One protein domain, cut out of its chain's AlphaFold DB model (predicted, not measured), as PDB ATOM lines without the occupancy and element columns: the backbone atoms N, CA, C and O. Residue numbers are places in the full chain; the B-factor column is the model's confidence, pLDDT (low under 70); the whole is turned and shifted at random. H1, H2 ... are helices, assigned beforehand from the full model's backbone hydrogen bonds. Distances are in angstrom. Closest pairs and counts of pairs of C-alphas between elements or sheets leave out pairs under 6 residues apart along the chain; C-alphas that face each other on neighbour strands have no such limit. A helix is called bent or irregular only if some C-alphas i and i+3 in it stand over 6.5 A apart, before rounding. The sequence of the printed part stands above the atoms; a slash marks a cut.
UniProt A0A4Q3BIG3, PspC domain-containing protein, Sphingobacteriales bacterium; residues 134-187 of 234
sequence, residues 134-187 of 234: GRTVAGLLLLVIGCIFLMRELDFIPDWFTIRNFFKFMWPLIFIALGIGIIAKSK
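This is residues 134 to 187 of the 234 residues of the protein "PspC domain-containing protein" of Sphingobacteriales bacterium (UniProt A0A4Q3BIG3). Two long helices, H1 and then H2, make a wide open V whose corner is a loop, residues 154 to 162; the arms spread away from each other with nothing packed between them. The second arm, H2, is the longer and has a kink along its way. The printed part has 54 residues with two named helices and no named strand, and its class is all helix. It is extended, with a radius of gyration of the C-alphas of 17.6 A, and flat, spanning 48 by 33 by 10 A.

Start with H1, residues 134 to 153, and go on through the short link of 9 residues to H2, residues 163 to 187. These two helices are apart: no C-alpha of the one is within 8 A of the other. Look at residues 134 to 147 of H1 and at residues 163 to 187, the whole of H2: both stretches stand free. Near residue 170 you will find the kink of 31 degrees in H2. Every O i to N i+4 pair of H1 is within hydrogen-bond range, and 18 of 21 are in H2.

Find C-alpha 134 at (66.642, 31.304, 31.216); from there H1 runs 28.0 A to C-alpha 153 at (43.675, 15.709, 34.768). Find C-alpha 163 at (45.253, 24.495, 45.377); from there H2 runs 36.3 A to C-alpha 187 at (54.232, 47.102, 72.267). H2 is neither bent nor irregular, but only just: C-alphas 184 and 187 are 6.4 A apart.

The two C-alphas farthest apart are those of Leu 154 and Lys 187, at 51.1 A. The printed part has no cut, and no link is long. In the B-factor column the mean pLDDT of the printed part is 71.6; 28 residues are under 70, among them residues 134 to 139, 154 to 169 and 185 to 187.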
ATOM      1  N   GLY A 134      68.028  30.865  31.382       58.00
ATOM      2  CA  GLY A 134      66.642  31.304  31.216       58.00
ATOM      3  C   GLY A 134      65.801  30.323  30.391       58.00
ATOM      4  O   GLY A 134      64.621  30.147  30.678       58.00
ATOM      5  N   ARG A 135      66.403  29.625  29.414       67.56
ATOM      6  CA  ARG A 135      65.708  28.629  28.580       67.56
ATOM      7  C   ARG A 135      65.509  27.330  29.350       67.56
ATOM      8  O   ARG A 135      64.420  26.767  29.303       67.56
ATOM      9  N   THR A 136      66.519  26.891  30.099       69.44
ATOM     10  CA  THR A 136      66.428  25.699  30.953       69.44
ATOM     11  C   THR A 136      65.461  25.914  32.111       69.44
ATOM     12  O   THR A 136      64.652  25.040  32.395       69.44
ATOM     13  N   VAL A 137      65.484  27.090  32.742       66.25
ATOM     14  CA  VAL A 137      64.563  27.454  33.828       66.25
ATOM     15  C   VAL A 137      63.138  27.602  33.302       66.25
ATOM     16  O   VAL A 137      62.217  27.091  33.931       66.25
ATOM     17  N   ALA A 138      62.937  28.227  32.137       59.72
ATOM     18  CA  ALA A 138      61.619  28.298  31.506       59.72
ATOM     19  C   ALA A 138      61.093  26.908  31.112       59.72
ATOM     20  O   ALA A 138      59.926  26.609  31.350       59.72
ATOM     21  N   GLY A 139      61.953  26.043  30.563       68.38
ATOM     22  CA  GLY A 139      61.611  24.660  30.227       68.38
ATOM     23  C   GLY A 139      61.274  23.819  31.459       68.38
ATOM     24  O   GLY A 139      60.283  23.097  31.450       68.38
ATOM     25  N   LEU A 140      62.038  23.959  32.545       75.56
ATOM     26  CA  LEU A 140      61.799  23.252  33.803       75.56
ATOM     27  C   LEU A 140      60.514  23.736  34.487       75.56
ATOM     28  O   LEU A 140      59.734  22.915  34.957       75.56
ATOM     29  N   LEU A 141      60.234  25.043  34.469       75.19
ATOM     30  CA  LEU A 141      58.949  25.591  34.916       75.19
ATOM     31  C   LEU A 141      57.777  25.038  34.100       75.19
ATOM     32  O   LEU A 141      56.769  24.645  34.681       75.19
ATOM     33  N   LEU A 142      57.910  24.976  32.773       74.50
ATOM     34  CA  LEU A 142      56.870  24.444  31.889       74.50
ATOM     35  C   LEU A 142      56.657  22.942  32.113       74.50
ATOM     36  O   LEU A 142      55.516  22.493  32.136       74.50
ATOM     37  N   LEU A 143      57.726  22.183  32.364       79.19
ATOM     38  CA  LEU A 143      57.654  20.766  32.719       79.19
ATOM     39  C   LEU A 143      56.958  20.554  34.069       79.19
ATOM     40  O   LEU A 143      56.092  19.694  34.175       79.19
ATOM     41  N   VAL A 144      57.274  21.362  35.084       76.44
ATOM     42  CA  VAL A 144      56.634  21.282  36.409       76.44
ATOM     43  C   VAL A 144      55.154  21.663  36.331       76.44
ATOM     44  O   VAL A 144      54.310  20.944  36.855       76.44
ATOM     45  N   ILE A 145      54.819  22.754  35.638       75.38
ATOM     46  CA  ILE A 145      53.429  23.188  35.433       75.38
ATOM     47  C   ILE A 145      52.652  22.152  34.610       75.38
ATOM     48  O   ILE A 145      51.513  21.837  34.949       75.38
ATOM     49  N   GLY A 146      53.272  21.588  33.570       69.69
ATOM     50  CA  GLY A 146      52.712  20.505  32.764       69.69
ATOM     51  C   GLY A 146      52.455  19.244  33.585       69.69
ATOM     52  O   GLY A 146      51.365  18.693  33.503       69.69
ATOM     53  N   CYS A 147      53.396  18.843  34.449       73.62
ATOM     54  CA  CYS A 147      53.206  17.740  35.395       73.62
ATOM     55  C   CYS A 147      52.052  18.006  36.366       73.62
ATOM     56  O   CYS A 147      51.228  17.125  36.572       73.62
ATOM     57  N   ILE A 148      51.946  19.213  36.929       71.25
ATOM     58  CA  ILE A 148      50.844  19.589  37.830       71.25
ATOM     59  C   ILE A 148      49.495  19.543  37.099       71.25
ATOM     60  O   ILE A 148      48.503  19.089  37.665       71.25
ATOM     61  N   PHE A 149      49.443  19.992  35.843       72.62
ATOM     62  CA  PHE A 149      48.236  19.942  35.018       72.62
ATOM     63  C   PHE A 149      47.851  18.500  34.659       72.62
ATOM     64  O   PHE A 149      46.686  18.138  34.789       72.62
ATOM     65  N   LEU A 150      48.829  17.662  34.303       73.94
ATOM     66  CA  LEU A 150      48.625  16.239  34.027       73.94
ATOM     67  C   LEU A 150      48.136  15.490  35.274       73.94
ATOM     68  O   LEU A 150      47.232  14.671  35.195       73.94
ATOM     69  N   MET A 151      48.696  15.813  36.441       68.19
ATOM     70  CA  MET A 151      48.313  15.229  37.728       68.19
ATOM     71  C   MET A 151      46.925  15.694  38.190       68.19
ATOM     72  O   MET A 151      46.244  14.964  38.905       68.19
ATOM     73  N   ARG A 152      46.489  16.884  37.748       61.59
ATOM     74  CA  ARG A 152      45.119  17.381  37.932       61.59
ATOM     75  C   ARG A 152      44.123  16.701  36.991       61.59
ATOM     76  O   ARG A 152      43.004  16.454  37.413       61.59
ATOM     77  N   GLU A 153      44.514  16.422  35.748       71.12
ATOM     78  CA  GLU A 153      43.675  15.709  34.768       71.12
ATOM     79  C   GLU A 153      43.543  14.214  35.106       71.12
ATOM     80  O   GLU A 153      42.525  13.597  34.825       71.12
ATOM     81  N   LEU A 154      44.555  13.635  35.758       68.94
ATOM     82  CA  LEU A 154      44.566  12.233  36.188       68.94
ATOM     83  C   LEU A 154      43.780  11.956  37.484       68.94
ATOM     84  O   LEU A 154      43.888  10.851  38.010       68.94
ATOM     85  N   ASP A 155      43.029  12.929  38.017       67.12
ATOM     86  CA  ASP A 155      42.256  12.821  39.274       67.12
ATOM     87  C   ASP A 155      43.082  12.274  40.467       67.12
ATOM     88  O   ASP A 155      42.569  11.720  41.437       67.12
ATOM     89  N   PHE A 156      44.412  12.427  40.409       62.84
ATOM     90  CA  PHE A 156      45.360  11.807  41.343       62.84
ATOM     91  C   PHE A 156      45.543  12.624  42.635       62.84
ATOM     92  O   PHE A 156      46.314  12.257  43.521       62.84
ATOM     93  N   ILE A 157      44.869  13.771  42.747       59.53
ATOM     94  CA  ILE A 157      45.020  14.707  43.860       59.53
ATOM     95  C   ILE A 157      43.817  14.526  44.795       59.53
ATOM     96  O   ILE A 157      42.705  14.854  44.393       59.53
ATOM     97  N   PRO A 158      44.009  14.057  46.045       64.88
ATOM     98  CA  PRO A 158      42.935  13.997  47.034       64.88
ATOM     99  C   PRO A 158      42.260  15.366  47.167       64.88
ATOM    100  O   PRO A 158      42.962  16.377  47.224       64.88
ATOM    101  N   ASP A 159      40.930  15.410  47.298       61.06
ATOM    102  CA  ASP A 159      40.129  16.650  47.368       61.06
ATOM    103  C   ASP A 159      40.663  17.701  48.366       61.06
ATOM    104  O   ASP A 159      40.474  18.911  48.192       61.06
ATOM    105  N   TRP A 160      41.399  17.259  49.390       59.25
ATOM    106  CA  TRP A 160      42.093  18.111  50.358       59.25
ATOM    107  C   TRP A 160      43.176  19.021  49.735       59.25
ATOM    108  O   TRP A 160      43.357  20.146  50.205       59.25
ATOM    109  N   PHE A 161      43.879  18.594  48.681       56.97
ATOM    110  CA  PHE A 161      45.016  19.314  48.086       56.97
ATOM    111  C   PHE A 161      44.643  20.064  46.796       56.97
ATOM    112  O   PHE A 161      45.484  20.403  45.964       56.97
ATOM    113  N   THR A 162      43.365  20.397  46.612       66.19
ATOM    114  CA  THR A 162      42.980  21.332  45.553       66.19
ATOM    115  C   THR A 162      43.564  22.709  45.898       66.19
ATOM    116  O   THR A 162      43.077  23.364  46.819       66.19
ATOM    117  N   ILE A 163      44.584  23.185  45.166       60.25
ATOM    118  CA  ILE A 163      45.253  24.495  45.377       60.25
ATOM    119  C   ILE A 163      44.250  25.648  45.600       60.25
ATOM    120  O   ILE A 163      44.498  26.564  46.384       60.25
ATOM    121  N   ARG A 164      43.078  25.569  44.953       63.25
ATOM    122  CA  ARG A 164      41.964  26.518  45.090       63.25
ATOM    123  C   ARG A 164      41.322  26.504  46.483       63.25
ATOM    124  O   ARG A 164      40.995  27.565  47.002       63.25
ATOM    125  N   ASN A 165      41.166  25.335  47.100       62.50
ATOM    126  CA  ASN A 165      40.601  25.198  48.444       62.50
ATOM    127  C   ASN A 165      41.632  25.547  49.529       62.50
ATOM    128  O   ASN A 165      41.291  26.191  50.519       62.50
ATOM    129  N   PHE A 166      42.907  25.225  49.285       61.66
ATOM    130  CA  PHE A 166      44.034  25.643  50.120       61.66
ATOM    131  C   PHE A 166      44.145  27.169  50.192       61.66
ATOM    132  O   PHE A 166      44.125  27.727  51.284       61.66
ATOM    133  N   PHE A 167      44.141  27.869  49.050       63.28
ATOM    134  CA  PHE A 167      44.130  29.337  49.030       63.28
ATOM    135  C   PHE A 167      42.884  29.926  49.705       63.28
ATOM    136  O   PHE A 167      43.002  30.915  50.427       63.28
ATOM    137  N   LYS A 168      41.711  29.293  49.551       66.94
ATOM    138  CA  LYS A 168      40.460  29.725  50.199       66.94
ATOM    139  C   LYS A 168      40.511  29.623  51.729       66.94
ATOM    140  O   LYS A 168      39.932  30.470  52.402       66.94
ATOM    141  N   PHE A 169      41.171  28.600  52.276       67.44
ATOM    142  CA  PHE A 169      41.304  28.402  53.725       67.44
ATOM    143  C   PHE A 169      42.496  29.150  54.331       67.44
ATOM    144  O   PHE A 169      42.401  29.645  55.453       67.44
ATOM    145  N   MET A 170      43.605  29.278  53.598       78.12
ATOM    146  CA  MET A 170      44.810  29.930  54.110       78.12
ATOM    147  C   MET A 170      44.762  31.452  54.071       78.12
ATOM    148  O   MET A 170      45.338  32.070  54.958       78.12
ATOM    149  N   TRP A 171      44.080  32.076  53.105       78.56
ATOM    150  CA  TRP A 171      43.983  33.542  53.039       78.56
ATOM    151  C   TRP A 171      43.389  34.181  54.307       78.56
ATOM    152  O   TRP A 171      44.032  35.061  54.883       78.56
ATOM    153  N   PRO A 172      42.228  33.721  54.813       84.56
ATOM    154  CA  PRO A 172      41.673  34.204  56.078       84.56
ATOM    155  C   PRO A 172      42.623  33.994  57.266       84.56
ATOM    156  O   PRO A 172      42.758  34.865  58.122       84.56
ATOM    157  N   LEU A 173      43.325  32.859  57.296       84.69
ATOM    158  CA  LEU A 173      44.233  32.483  58.379       84.69
ATOM    159  C   LEU A 173      45.527  33.317  58.369       84.69
ATOM    160  O   LEU A 173      46.005  33.727  59.424       84.69
ATOM    161  N   ILE A 174      46.043  33.650  57.182       87.25
ATOM    162  CA  ILE A 174      47.169  34.572  56.984       87.25
ATOM    163  C   ILE A 174      46.794  35.985  57.437       87.25
ATOM    164  O   ILE A 174      47.584  36.612  58.137       87.25
ATOM    165  N   PHE A 175      45.598  36.487  57.110       87.25
ATOM    166  CA  PHE A 175      45.152  37.804  57.586       87.25
ATOM    167  C   PHE A 175      44.965  37.856  59.100       87.25
ATOM    168  O   PHE A 175      45.341  38.847  59.723       87.25
ATOM    169  N   ILE A 176      44.444  36.784  59.699       86.94
ATOM    170  CA  ILE A 176      44.355  36.646  61.156       86.94
ATOM    171  C   ILE A 176      45.756  36.666  61.780       86.94
ATOM    172  O   ILE A 176      46.006  37.446  62.697       86.94
ATOM    173  N   ALA A 177      46.698  35.883  61.253       87.25
ATOM    174  CA  ALA A 177      48.074  35.845  61.746       87.25
ATOM    175  C   ALA A 177      48.801  37.192  61.575       87.25
ATOM    176  O   ALA A 177      49.513  37.637  62.474       87.25
ATOM    177  N   LEU A 178      48.590  37.876  60.449       90.06
ATOM    178  CA  LEU A 178      49.186  39.179  60.152       90.06
ATOM    179  C   LEU A 178      48.581  40.287  61.030       90.06
ATOM    180  O   LEU A 178      49.315  41.135  61.539       90.06
ATOM    181  N   GLY A 179      47.272  40.234  61.288       88.00
ATOM    182  CA  GLY A 179      46.587  41.111  62.238       88.00
ATOM    183  C   GLY A 179      47.093  40.932  63.673       88.00
ATOM    184  O   GLY A 179      47.445  41.912  64.331       88.00
ATOM    185  N   ILE A 180      47.228  39.682  64.132       87.44
ATOM    186  CA  ILE A 180      47.824  39.357  65.440       87.44
ATOM    187  C   ILE A 180      49.282  39.838  65.502       87.44
ATOM    188  O   ILE A 180      49.698  40.434  66.496       87.44
ATOM    189  N   GLY A 181      50.053  39.650  64.428       84.81
ATOM    190  CA  GLY A 181      51.444  40.093  64.334       84.81
ATOM    191  C   GLY A 181      51.613  41.613  64.445       84.81
ATOM    192  O   GLY A 181      52.520  42.079  65.135       84.81
ATOM    193  N   ILE A 182      50.725  42.399  63.829       82.94
ATOM    194  CA  ILE A 182      50.726  43.869  63.936       82.94
ATOM    195  C   ILE A 182      50.390  44.321  65.361       82.94
ATOM    196  O   ILE A 182      51.069  45.197  65.904       82.94
ATOM    197  N   ILE A 183      49.391  43.698  65.988       81.12
ATOM    198  CA  ILE A 183      48.997  43.998  67.371       81.12
ATOM    199  C   ILE A 183      50.140  43.676  68.343       81.12
ATOM    200  O   ILE A 183      50.484  44.504  69.188       81.12
ATOM    201  N   ALA A 184      50.801  42.531  68.174       75.19
ATOM    202  CA  ALA A 184      51.942  42.135  68.996       75.19
ATOM    203  C   ALA A 184      53.161  43.059  68.810       75.19
ATOM    204  O   ALA A 184      53.860  43.379  69.774       75.19
ATOM    205  N   LYS A 185      53.407  43.548  67.587       60.47
ATOM    206  CA  LYS A 185      54.544  44.434  67.280       60.47
ATOM    207  C   LYS A 185      54.346  45.878  67.766       60.47
ATOM    208  O   LYS A 185      55.308  46.642  67.816       60.47
ATOM    209  N   SER A 186      53.135  46.256  68.181       63.28
ATOM    210  CA  SER A 186      52.849  47.607  68.679       63.28
ATOM    211  C   SER A 186      53.509  47.912  70.036       63.28
ATOM    212  O   SER A 186      53.841  49.065  70.308       63.28
ATOM    213  N   LYS A 187      53.794  46.897  70.870       58.09
ATOM    214  CA  LYS A 187      54.232  47.102  72.267       58.09
ATOM    215  C   LYS A 187      55.738  47.305  72.522       58.09
ATOM    216  O   LYS A 187      56.090  47.635  73.646       58.09
TER     217      LYS A 187